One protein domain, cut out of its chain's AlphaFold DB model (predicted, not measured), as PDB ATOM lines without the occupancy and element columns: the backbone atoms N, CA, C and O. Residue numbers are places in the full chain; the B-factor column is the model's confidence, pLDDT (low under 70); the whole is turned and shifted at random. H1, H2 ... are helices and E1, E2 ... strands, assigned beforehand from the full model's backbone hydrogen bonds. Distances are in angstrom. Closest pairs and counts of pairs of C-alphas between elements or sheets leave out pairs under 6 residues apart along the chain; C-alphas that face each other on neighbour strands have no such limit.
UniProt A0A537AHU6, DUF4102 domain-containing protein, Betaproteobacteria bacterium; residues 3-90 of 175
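AT A GLANCE: This is residues 3 to 90 of the 175 residues of the protein "DUF4102 domain-containing protein" of Betaproteobacteria bacterium (UniProt A0A537AHU6). A small, strongly twisted sheet of three strands has one helix, H1, lying lengthwise over one face, and from this two-layered body the second helix, H2, sticks out as a long straight arm with its residues 69 to 90. H2 is rooted at the body by its first residues and stands about perpendicular to H1. The printed part has 88 residues, with three named strands followed by two named helices, E1 E2 E3 H1 H2; the sheet's order is E1 - E2 - E3, antiparallel throughout, and the class is mixed, helices and strands. The whole is loose, with a radius of gyration of the C-alphas of 17.1 A, and the C-alphas span 51 by 36 by 22 A, the arm included; the body without residues 69 to 90 spans 41 by 22 by 14 A.

IN THESE COORDINATES: In the sheet, E2 is residues 9 to 17, 25.8 A from first to last C-alpha, and E3 is residues 23 to 31, 22.7 A. E1, residues 3 to 6, is 10.0 A long and begins at C-alpha 3 at (158.891, 170.190, 155.531). H1 is residues 36 to 58, 32.7 A long, beginning at C-alpha 36 at (162.193, 169.499, 170.601). H2, residues 65 to 90, is 37.7 A long and ends at C-alpha 90 at (164.060, 121.204, 153.606).

HOW THE PARTS SIT: The strands form a meander, each the antiparallel neighbour of the one before, with E2 as the inner strand. In the hairpin of E2 and E3, at 152 degrees, N 14 and O 26 are 2.8 A apart and N 24 and O 16 are 2.9 A apart, within hydrogen-bond range. In the hairpin of E1 and E2, at 134 degrees, N 4 and O 11 are within range at 2.9 A. E3 bends by 55 degrees at residue 28. H1 is on the sheet at a height of 8.8 A over it, making two layers, a helix on one face of a sheet. It lies over E2 and E3 and runs along the strands, at 20 degrees to E3 on the local plane. The closest C-alphas of H1 and E3 are those of Leu 28 and Ala 46, 5.4 A apart. H2 only grazes the sheet, with its residues 65 to 66; the closest C-alphas of H2 and E3 are those of Leu 26 and Ile 66, 6.6 A apart. H1, with residues 53 to 57 alone, and H2, with residue 65 alone, only just touch, with 3 pairs of C-alphas within 8 A; the closest are those of Ala 53 and Pro 65, 5.5 A apart. Their lines are about perpendicular, at 85 degrees. In H1 and H2 every O i to N i+4 pair is within hydrogen-bond range.

THE WHOLE: The two C-alphas farthest apart are those of Leu 36 and Arg 89, at 51.4 A. The printed part has no cut. The links E1 to E2, E2 to E3 and E3 to H1 are tight, and H1 to H2 is short. The mean pLDDT of the printed part is 93.1, and residue 90 alone is under 70.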
ATOM      1  N   LEU A   3     159.884 170.775 154.633       95.94
ATOM      2  CA  LEU A   3     158.891 170.190 155.531       95.94
ATOM      3  C   LEU A   3     157.498 170.364 154.924       95.94
ATOM      4  O   LEU A   3     157.098 171.479 154.602       95.94
ATOM      5  N   ARG A   4     156.743 169.275 154.792       95.56
ATOM      6  CA  ARG A   4     155.336 169.311 154.382       95.56
ATOM      7  C   ARG A   4     154.467 168.993 155.589       95.56
ATOM      8  O   ARG A   4     154.516 167.874 156.092       95.56
ATOM      9  N   VAL A   5     153.672 169.960 156.033       94.75
ATOM     10  CA  VAL A   5     152.735 169.809 157.155       94.75
ATOM     11  C   VAL A   5     151.329 169.576 156.598       94.75
ATOM     12  O   VAL A   5     150.910 170.232 155.650       94.75
ATOM     13  N   LYS A   6     150.616 168.601 157.158       92.88
ATOM     14  CA  LYS A   6     149.210 168.282 156.892       92.88
ATOM     15  C   LYS A   6     148.471 168.158 158.226       92.88
ATOM     16  O   LYS A   6     149.100 168.003 159.271       92.88
ATOM     17  N   ALA A   7     147.138 168.131 158.187       89.75
ATOM     18  CA  ALA A   7     146.306 168.008 159.390       89.75
ATOM     19  C   ALA A   7     146.708 166.821 160.293       89.75
ATOM     20  O   ALA A   7     146.813 166.969 161.504       89.75
ATOM     21  N   LYS A   8     147.012 165.657 159.701       88.50
ATOM     22  CA  LYS A   8     147.349 164.418 160.432       88.50
ATOM     23  C   LYS A   8     148.845 164.215 160.713       88.50
ATOM     24  O   LYS A   8     149.221 163.178 161.244       88.50
ATOM     25  N   GLY A   9     149.719 165.150 160.336       91.06
ATOM     26  CA  GLY A   9     151.157 164.981 160.557       91.06
ATOM     27  C   GLY A   9     152.036 165.805 159.628       91.06
ATOM     28  O   GLY A   9     151.557 166.512 158.747       91.06
ATOM     29  N   ALA A  10     153.347 165.694 159.816       95.12
ATOM     30  CA  ALA A  10     154.335 166.391 159.006       95.12
ATOM     31  C   ALA A  10     155.382 165.411 158.458       95.12
ATOM     32  O   ALA A  10     155.707 164.410 159.094       95.12
ATOM     33  N   SER A  11     155.892 165.679 157.258       96.19
ATOM     34  CA  SER A  11     156.834 164.805 156.554       96.19
ATOM     35  C   SER A  11     157.942 165.597 155.876       96.19
ATOM     36  O   SER A  11     157.676 166.611 155.226       96.19
ATOM     37  N   TRP A  12     159.166 165.092 155.965       97.44
ATOM     38  CA  TRP A  12     160.329 165.624 155.270       97.44
ATOM     39  C   TRP A  12     160.361 165.127 153.827       97.44
ATOM     40  O   TRP A  12     160.295 163.920 153.576       97.44
ATOM     41  N   VAL A  13     160.482 166.054 152.880       96.94
ATOM     42  CA  VAL A  13     160.487 165.760 151.444       96.94
ATOM     43  C   VAL A  13     161.718 166.380 150.788       96.94
ATOM     44  O   VAL A  13     162.073 167.536 151.028       96.94
ATOM     45  N   PHE A  14     162.370 165.616 149.921       96.94
ATOM     46  CA  PHE A  14     163.442 166.078 149.054       96.94
ATOM     47  C   PHE A  14     162.942 166.133 147.612       96.94
ATOM     48  O   PHE A  14     162.513 165.122 147.063       96.94
ATOM     49  N   ARG A  15     162.955 167.325 147.013       96.38
ATOM     50  CA  ARG A  15     162.595 167.534 145.606       96.38
ATOM     51  C   ARG A  15     163.877 167.529 144.787       96.38
ATOM     52  O   ARG A  15     164.817 168.224 145.163       96.38
ATOM     53  N   PHE A  16     163.899 166.769 143.701       95.38
ATOM     54  CA  PHE A  16     165.062 166.642 142.827       95.38
ATOM     55  C   PHE A  16     164.633 166.421 141.375       95.38
ATOM     56  O   PHE A  16     163.470 166.113 141.094       95.38
ATOM     57  N   THR A  17     165.583 166.582 140.459       95.62
ATOM     58  CA  THR A  17     165.424 166.221 139.049       95.62
ATOM     59  C   THR A  17     166.086 164.868 138.842       95.62
ATOM     60  O   THR A  17     167.267 164.709 139.133       95.62
ATOM     61  N   ALA A  18     165.312 163.880 138.406       93.44
ATOM     62  CA  ALA A  18     165.824 162.550 138.120       93.44
ATOM     63  C   ALA A  18     166.770 162.582 136.905       93.44
ATOM     64  O   ALA A  18     166.637 163.473 136.065       93.44
ATOM     65  N   PRO A  19     167.636 161.567 136.733       91.88
ATOM     66  CA  PRO A  19     168.456 161.410 135.526       91.88
ATOM     67  C   PRO A  19     167.645 161.411 134.219       91.88
ATOM     68  O   PRO A  19     168.145 161.794 133.172       91.88
ATOM     69  N   SER A  20     166.361 161.038 134.287       90.38
ATOM     70  CA  SER A  20     165.404 161.117 133.173       90.38
ATOM     71  C   SER A  20     164.918 162.538 132.839       90.38
ATOM     72  O   SER A  20     164.059 162.700 131.979       90.38
ATOM     73  N   GLY A  21     165.374 163.569 133.559       92.12
ATOM     74  CA  GLY A  21     164.938 164.965 133.418       92.12
ATOM     75  C   GLY A  21     163.623 165.305 134.134       92.12
ATOM     76  O   GLY A  21     163.236 166.470 134.220       92.12
ATOM     77  N   ARG A  22     162.919 164.314 134.697       94.06
ATOM     78  CA  ARG A  22     161.641 164.533 135.393       94.06
ATOM     79  C   ARG A  22     161.843 165.019 136.826       94.06
ATOM     80  O   ARG A  22     162.668 164.489 137.566       94.06
ATOM     81  N   ARG A  23     161.006 165.961 137.270       95.25
ATOM     82  CA  ARG A  23     160.939 166.370 138.683       95.25
ATOM     83  C   ARG A  23     160.267 165.278 139.517       95.25
ATOM     84  O   ARG A  23     159.168 164.835 139.180       95.25
ATOM     85  N   ARG A  24     160.905 164.865 140.612       95.75
ATOM     86  CA  ARG A  24     160.394 163.846 141.544       95.75
ATOM     87  C   ARG A  24     160.506 164.318 142.993       95.75
ATOM     88  O   ARG A  24     161.255 165.241 143.323       95.75
ATOM     89  N   GLU A  25     159.733 163.672 143.861       96.12
ATOM     90  CA  GLU A  25     159.743 163.902 145.305       96.12
ATOM     91  C   GLU A  25     160.115 162.610 146.040       96.12
ATOM     92  O   GLU A  25     159.463 161.579 145.873       96.12
ATOM     93  N   LEU A  26     161.145 162.675 146.881       95.50
ATOM     94  CA  LEU A  26     161.557 161.598 147.772       95.50
ATOM     95  C   LEU A  26     161.121 161.914 149.206       95.50
ATOM     96  O   LEU A  26     161.528 162.921 149.786       95.50
ATOM     97  N   GLY A  27     160.330 161.025 149.805       95.94
ATOM     98  CA  GLY A  27     160.022 161.078 151.233       95.94
ATOM     99  C   GLY A  27     161.225 160.641 152.076       95.94
ATOM    100  O   GLY A  27     161.771 159.554 151.879       95.94
ATOM    101  N   LEU A  28     161.629 161.473 153.033       96.06
ATOM    102  CA  LEU A  28     162.767 161.213 153.924       96.06
ATOM    103  C   LEU A  28     162.331 160.672 155.297       96.06
ATOM    104  O   LEU A  28     163.128 160.051 156.008       96.06
ATOM    105  N   GLY A  29     161.058 160.851 155.652       94.75
ATOM    106  CA  GLY A  29     160.447 160.355 156.888       94.75
ATOM    107  C   GLY A  29     159.400 161.317 157.443       94.75
ATOM    108  O   GLY A  29     159.202 162.406 156.902       94.75
ATOM    109  N   SER A  30     158.732 160.922 158.527       95.06
ATOM    110  CA  SER A  30     157.897 161.826 159.320       95.06
ATOM    111  C   SER A  30     158.765 162.815 160.101       95.06
ATOM    112  O   SER A  30     159.889 162.504 160.505       95.06
ATOM    113  N   ALA A  31     158.243 164.022 160.291       94.69
ATOM    114  CA  ALA A  31     158.785 164.975 161.242       94.69
ATOM    115  C   ALA A  31     158.108 164.740 162.589       94.69
ATOM    116  O   ALA A  31     156.880 164.827 162.692       94.69
ATOM    117  N   ASP A  32     158.916 164.413 163.591       92.81
ATOM    118  CA  ASP A  32     158.430 164.290 164.956       92.81
ATOM    119  C   ASP A  32     158.218 165.690 165.540       92.81
ATOM    120  O   ASP A  32     158.987 166.610 165.261       92.81
ATOM    121  N   ARG A  33     157.133 165.859 166.289       89.69
ATOM    122  CA  ARG A  33     156.717 167.129 166.896       89.69
ATOM    123  C   ARG A  33     156.339 166.964 168.368       89.69
ATOM    124  O   ARG A  33     155.857 167.922 168.957       89.69
ATOM    125  N   ALA A  34     156.519 165.771 168.938       91.19
ATOM    126  CA  ALA A  34     156.171 165.500 170.328       91.19
ATOM    127  C   ALA A  34     157.110 166.221 171.307       91.19
ATOM    128  O   ALA A  34     156.683 166.639 172.376       91.19
ATOM    129  N   SER A  35     158.380 166.403 170.931       94.75
ATOM    130  CA  SER A  35     159.363 167.166 171.703       94.75
ATOM    131  C   SER A  35     160.397 167.827 170.791       94.75
ATOM    132  O   SER A  35     160.569 167.437 169.631       94.75
ATOM    133  N   LEU A  36     161.117 168.818 171.323       95.12
ATOM    134  CA  LEU A  36     162.193 169.499 170.601       95.12
ATOM    135  C   LEU A  36     163.329 168.534 170.226       95.12
ATOM    136  O   LEU A  36     163.839 168.577 169.105       95.12
ATOM    137  N   GLU A  37     163.688 167.626 171.135       96.12
ATOM    138  CA  GLU A  37     164.714 166.607 170.900       96.12
ATOM    139  C   GLU A  37     164.306 165.641 169.788       96.12
ATOM    140  O   GLU A  37     165.078 165.390 168.858       96.12
ATOM    141  N   ALA A  38     163.068 165.140 169.832       94.38
ATOM    142  CA  ALA A  38     162.550 164.231 168.820       94.38
ATOM    143  C   ALA A  38     162.458 164.921 167.450       94.38
ATOM    144  O   ALA A  38     162.850 164.343 166.426       94.38
ATOM    145  N   ALA A  39     162.033 166.190 167.427       94.62
ATOM    146  CA  ALA A  39     162.031 167.019 166.228       94.62
ATOM    147  C   ALA A  39     163.448 167.182 165.658       94.62
ATOM    148  O   ALA A  39     163.664 166.909 164.471       94.62
ATOM    149  N   GLY A  40     164.426 167.526 166.502       96.19
ATOM    150  CA  GLY A  40     165.836 167.651 166.132       96.19
ATOM    151  C   GLY A  40     166.430 166.345 165.597       96.19
ATOM    152  O   GLY A  40     167.104 166.341 164.562       96.19
ATOM    153  N   ALA A  41     166.117 165.214 166.230       96.56
ATOM    154  CA  ALA A  41     166.534 163.893 165.772       96.56
ATOM    155  C   ALA A  41     165.908 163.541 164.412       96.56
ATOM    156  O   ALA A  41     166.597 163.039 163.518       96.56
ATOM    157  N   SER A  42     164.619 163.844 164.213       96.31
ATOM    158  CA  SER A  42     163.942 163.641 162.926       96.31
ATOM    159  C   SER A  42     164.558 164.496 161.812       96.31
ATOM    160  O   SER A  42     164.784 163.993 160.710       96.31
ATOM    161  N   LEU A  43     164.922 165.746 162.119       96.81
ATOM    162  CA  LEU A  43     165.580 166.662 161.194       96.81
ATOM    163  C   LEU A  43     166.990 166.182 160.826       96.81
ATOM    164  O   LEU A  43     167.326 166.156 159.642       96.81
ATOM    165  N   LYS A  44     167.802 165.757 161.807       97.81
ATOM    166  CA  LYS A  44     169.140 165.179 161.565       97.81
ATOM    167  C   LYS A  44     169.061 163.979 160.620       97.81
ATOM    168  O   LYS A  44     169.789 163.928 159.631       97.81
ATOM    169  N   ARG A  45     168.134 163.047 160.876       97.00
ATOM    170  CA  ARG A  45     167.908 161.881 160.002       97.00
ATOM    171  C   ARG A  45     167.479 162.292 158.593       97.00
ATOM    172  O   ARG A  45     167.931 161.689 157.624       97.00
ATOM    173  N   ALA A  46     166.611 163.295 158.471       97.25
ATOM    174  CA  ALA A  46     166.158 163.784 157.176       97.25
ATOM    175  C   ALA A  46     167.296 164.444 156.381       97.25
ATOM    176  O   ALA A  46     167.448 164.140 155.202       97.25
ATOM    177  N   ARG A  47     168.133 165.269 157.027       97.88
ATOM    178  CA  ARG A  47     169.322 165.869 156.399       97.88
ATOM    179  C   ARG A  47     170.273 164.799 155.873       97.88
ATOM    180  O   ARG A  47     170.523 164.787 154.676       97.88
ATOM    181  N   LYS A  48     170.647 163.825 156.712       97.94
ATOM    182  CA  LYS A  48     171.512 162.709 156.301       97.94
ATOM    183  C   LYS A  48     170.975 161.984 155.061       97.94
ATOM    184  O   LYS A  48     171.695 161.801 154.092       97.94
ATOM    185  N   LYS A  49     169.683 161.641 155.047       96.75
ATOM    186  CA  LYS A  49     169.049 160.988 153.886       96.75
ATOM    187  C   LYS A  49     168.982 161.879 152.645       96.75
ATOM    188  O   LYS A  49     168.920 161.361 151.535       96.75
ATOM    189  N   ALA A  50     168.888 163.196 152.818       97.19
ATOM    190  CA  ALA A  50     168.934 164.134 151.704       97.19
ATOM    191  C   ALA A  50     170.349 164.223 151.125       97.19
ATOM    192  O   ALA A  50     170.484 164.367 149.916       97.19
ATOM    193  N   ASP A  51     171.382 164.140 151.961       97.62
ATOM    194  CA  ASP A  51     172.781 164.117 151.527       97.62
ATOM    195  C   ASP A  51     173.082 162.805 150.789       97.62
ATOM    196  O   ASP A  51     173.451 162.856 149.624       97.62
ATOM    197  N   GLU A  52     172.703 161.652 151.353       96.00
ATOM    198  CA  GLU A  52     172.778 160.346 150.667       96.00
ATOM    199  C   GLU A  52     172.049 160.351 149.306       96.00
ATOM    200  O   GLU A  52     172.484 159.725 148.340       96.00
ATOM    201  N   ALA A  53     170.913 161.052 149.209       95.81
ATOM    202  CA  ALA A  53     170.179 161.190 147.953       95.81
ATOM    203  C   ALA A  53     170.893 162.103 146.944       95.81
ATOM    204  O   ALA A  53     170.765 161.862 145.746       95.81
ATOM    205  N   ARG A  54     171.619 163.132 147.398       96.06
ATOM    206  CA  ARG A  54     172.467 163.957 146.523       96.06
ATOM    207  C   ARG A  54     173.663 163.154 146.028       96.06
ATOM    208  O   ARG A  54     173.868 163.113 144.825       96.06
ATOM    209  N   ASP A  55     174.321 162.400 146.906       96.31
ATOM    210  CA  ASP A  55     175.451 161.542 146.532       96.31
ATOM    211  C   ASP A  55     175.075 160.555 145.418       96.31
ATOM    212  O   ASP A  55     175.858 160.299 144.511       96.31
ATOM    213  N   LEU A  56     173.858 159.998 145.453       94.88
ATOM    214  CA  LEU A  56     173.354 159.119 144.391       94.88
ATOM    215  C   LEU A  56     173.141 159.843 143.054       94.88
ATOM    216  O   LEU A  56     173.388 159.250 142.002       94.88
ATOM    217  N   LEU A  57     172.701 161.101 143.094       94.62
ATOM    218  CA  LEU A  57     172.524 161.935 141.904       94.62
ATOM    219  C   LEU A  57     173.864 162.408 141.327       94.62
ATOM    220  O   LEU A  57     173.958 162.561 140.115       94.62
ATOM    221  N   ASP A  58     174.886 162.577 142.168       94.94
ATOM    222  CA  ASP A  58     176.224 163.030 141.765       94.94
ATOM    223  C   ASP A  58     177.119 161.893 141.230       94.94
ATOM    224  O   ASP A  58     178.177 162.141 140.642       94.94
ATOM    225  N   ARG A  59     176.706 160.627 141.392       93.81
ATOM    226  CA  ARG A  59     177.399 159.466 140.805       93.81
ATOM    227  C   ARG A  59     177.460 159.552 139.279       93.81
ATOM    228  O   ARG A  59     176.636 160.183 138.624       93.81
ATOM    229  N   LYS A  60     178.430 158.845 138.692       93.25
ATOM    230  CA  LYS A  60     178.569 158.678 137.239       93.25
ATOM    231  C   LYS A  60     178.536 157.182 136.898       93.25
ATOM    232  O   LYS A  60     179.494 156.490 137.236       93.25
ATOM    233  N   PRO A  61     177.466 156.672 136.260       90.31
ATOM    234  CA  PRO A  61     176.243 157.378 135.855       90.31
ATOM    235  C   PRO A  61     175.363 157.801 137.053       90.31
ATOM    236  O   PRO A  61     175.409 157.146 138.099       90.31
ATOM    237  N   PRO A  62     174.552 158.866 136.913       92.44
ATOM    238  CA  PRO A  62     173.681 159.343 137.982       92.44
ATOM    239  C   PRO A  62     172.551 158.344 138.241       92.44
ATOM    240  O   PRO A  62     171.918 157.836 137.314       92.44
ATOM    241  N   VAL A  63     172.294 158.055 139.516       94.25
ATOM    242  CA  VAL A  63     171.322 157.043 139.944       94.25
ATOM    243  C   VAL A  63     170.135 157.731 140.607       94.25
ATOM    244  O   VAL A  63     170.307 158.525 141.528       94.25
ATOM    245  N   ASP A  64     168.911 157.402 140.187       94.25
ATOM    246  CA  ASP A  64     167.707 157.915 140.849       94.25
ATOM    247  C   ASP A  64     167.575 157.307 142.268       94.25
ATOM    248  O   ASP A  64     167.441 156.082 142.404       94.25
ATOM    249  N   PRO A  65     167.553 158.124 143.342       94.62
ATOM    250  CA  PRO A  65     167.429 157.638 144.716       94.62
ATOM    251  C   PRO A  65     166.157 156.822 144.997       94.62
ATOM    252  O   PRO A  65     166.147 155.960 145.882       94.62
ATOM    253  N   ILE A  66     165.060 157.091 144.279       94.06
ATOM    254  CA  ILE A  66     163.799 156.348 144.418       94.06
ATOM    255  C   ILE A  66     163.963 154.939 143.854       94.06
ATOM    256  O   ILE A  66     163.519 153.970 144.479       94.06
ATOM    257  N   ASP A  67     164.620 154.828 142.702       93.19
ATOM    258  CA  ASP A  67     164.800 153.559 142.008       93.19
ATOM    259  C   ASP A  67     165.846 152.695 142.721       93.19
ATOM    260  O   ASP A  67     165.609 151.501 142.905       93.19
ATOM    261  N   ALA A  68     166.916 153.297 143.256       92.44
ATOM    262  CA  ALA A  68     167.884 152.613 144.118       92.44
ATOM    263  C   ALA A  68     167.202 151.948 145.329       92.44
ATOM    264  O   ALA A  68     167.356 150.748 145.566       92.44
ATOM    265  N   LYS A  69     166.344 152.690 146.044       90.56
ATOM    266  CA  LYS A  69     165.561 152.146 147.169       90.56
ATOM    267  C   LYS A  69     164.551 151.088 146.734       90.56
ATOM    268  O   LYS A  69     164.262 150.152 147.480       90.56
ATOM    269  N   ALA A  70     163.943 151.242 145.560       92.19
ATOM    270  CA  ALA A  70     163.022 150.242 145.033       92.19
ATOM    271  C   ALA A  70     163.754 148.941 144.671       92.19
ATOM    272  O   ALA A  70     163.234 147.863 144.964       92.19
ATOM    273  N   ALA A  71     164.947 149.039 144.085       92.00
ATOM    274  CA  ALA A  71     165.805 147.908 143.761       92.00
ATOM    275  C   ALA A  71     166.248 147.163 145.025       92.00
ATOM    276  O   ALA A  71     166.072 145.950 145.095       92.00
ATOM    277  N   GLU A  72     166.696 147.881 146.057       90.88
ATOM    278  CA  GLU A  72     167.060 147.300 147.355       90.88
ATOM    279  C   GLU A  72     165.887 146.532 147.985       90.88
ATOM    280  O   GLU A  72     166.016 145.360 148.338       90.88
ATOM    281  N   ARG A  73     164.689 147.136 148.033       92.56
ATOM    282  CA  ARG A  73     163.486 146.446 148.535       92.56
ATOM    283  C   ARG A  73     163.141 145.201 147.720       92.56
ATOM    284  O   ARG A  73     162.677 144.213 148.285       92.56
ATOM    285  N   ARG A  74     163.311 145.242 146.394       94.00
ATOM    286  CA  ARG A  74     163.085 144.076 145.526       94.00
ATOM    287  C   ARG A  74     164.116 142.982 145.803       94.00
ATOM    288  O   ARG A  74     163.721 141.826 145.895       94.00
ATOM    289  N   ALA A  75     165.388 143.335 145.979       92.19
ATOM    290  CA  ALA A  75     166.451 142.394 146.323       92.19
ATOM    291  C   ALA A  75     166.188 141.724 147.681       92.19
ATOM    292  O   ALA A  75     166.168 140.499 147.755       92.19
ATOM    293  N   ALA A  76     165.852 142.498 148.716       92.31
ATOM    294  CA  ALA A  76     165.506 141.963 150.035       92.31
ATOM    295  C   ALA A  76     164.321 140.981 149.977       92.31
ATOM    296  O   ALA A  76     164.357 139.909 150.578       92.31
ATOM    297  N   ARG A  77     163.281 141.304 149.191       93.75
ATOM    298  CA  ARG A  77     162.136 140.404 148.979       93.75
ATOM    299  C   ARG A  77     162.522 139.107 148.271       93.75
ATOM    300  O   ARG A  77     161.974 138.067 148.620       93.75
ATOM    301  N   LYS A  78     163.429 139.160 147.291       92.69
ATOM    302  CA  LYS A  78     163.930 137.959 146.604       92.69
ATOM    303  C   LYS A  78     164.682 137.052 147.573       92.69
ATOM    304  O   LYS A  78     164.330 135.886 147.675       92.69
ATOM    305  N   VAL A  79     165.599 137.614 148.362       93.12
ATOM    306  CA  VAL A  79     166.348 136.863 149.384       93.12
ATOM    307  C   VAL A  79     165.399 136.220 150.399       93.12
ATOM    308  O   VAL A  79     165.526 135.041 150.715       93.12
ATOM    309  N   GLU A  80     164.395 136.951 150.891       91.69
ATOM    310  CA  GLU A  80     163.386 136.359 151.775       91.69
ATOM    311  C   GLU A  80     162.577 135.242 151.109       91.69
ATOM    312  O   GLU A  80     162.279 134.233 151.750       91.69
ATOM    313  N   ALA A  81     162.192 135.417 149.845       91.81
ATOM    314  CA  ALA A  81     161.447 134.408 149.102       91.81
ATOM    315  C   ALA A  81     162.284 133.140 148.891       91.81
ATOM    316  O   ALA A  81     161.772 132.040 149.087       91.81
ATOM    317  N   GLU A  82     163.569 133.285 148.573       91.44
ATOM    318  CA  GLU A  82     164.522 132.182 148.436       91.44
ATOM    319  C   GLU A  82     164.721 131.453 149.763       91.44
ATOM    320  O   GLU A  82     164.600 130.231 149.805       91.44
ATOM    321  N   ARG A  83     164.902 132.183 150.872       89.31
ATOM    322  CA  ARG A  83     164.980 131.587 152.217       89.31
ATOM    323  C   ARG A  83     163.712 130.815 152.573       89.31
ATOM    324  O   ARG A  83     163.790 129.697 153.074       89.31
ATOM    325  N   LYS A  84     162.532 131.374 152.286       86.75
ATOM    326  CA  LYS A  84     161.242 130.695 152.511       86.75
ATOM    327  C   LYS A  84     161.085 129.467 151.614       86.75
ATOM    328  O   LYS A  84     160.546 128.458 152.064       86.75
ATOM    329  N   ALA A  85     161.554 129.528 150.370       85.56
ATOM    330  CA  ALA A  85     161.521 128.406 149.439       85.56
ATOM    331  C   ALA A  85     162.486 127.286 149.853       85.56
ATOM    332  O   ALA A  85     162.081 126.127 149.849       85.56
ATOM    333  N   ALA A  86     163.713 127.616 150.264       83.44
ATOM    334  CA  ALA A  86     164.688 126.666 150.799       83.44
ATOM    335  C   ALA A  86     164.146 125.980 152.059       83.44
ATOM    336  O   ALA A  86     164.003 124.760 152.075       83.44
ATOM    337  N   ALA A  87     163.660 126.762 153.029       82.31
ATOM    338  CA  ALA A  87     163.009 126.222 154.221       82.31
ATOM    339  C   ALA A  87     161.793 125.343 153.875       82.31
ATOM    340  O   ALA A  87     161.523 124.360 154.553       82.31
ATOM    341  N   LYS A  88     161.042 125.658 152.810       78.94
ATOM    342  CA  LYS A  88     159.941 124.805 152.334       78.94
ATOM    343  C   LYS A  88     160.434 123.488 151.719       78.94
ATOM    344  O   LYS A  88     159.743 122.488 151.875       78.94
ATOM    345  N   ARG A  89     161.581 123.475 151.029       73.88
ATOM    346  CA  ARG A  89     162.188 122.270 150.424       73.88
ATOM    347  C   ARG A  89     162.809 121.341 151.469       73.88
ATOM    348  O   ARG A  89     162.699 120.124 151.335       73.88
ATOM    349  N   GLU A  90     163.436 121.922 152.487       68.50
ATOM    350  CA  GLU A  90     164.060 121.204 153.606       68.50
ATOM    351  C   GLU A  90     163.031 120.643 154.597       68.50
ATOM    352  O   GLU A  90     163.331 119.719 155.346       68.50
TER     353      GLU A  90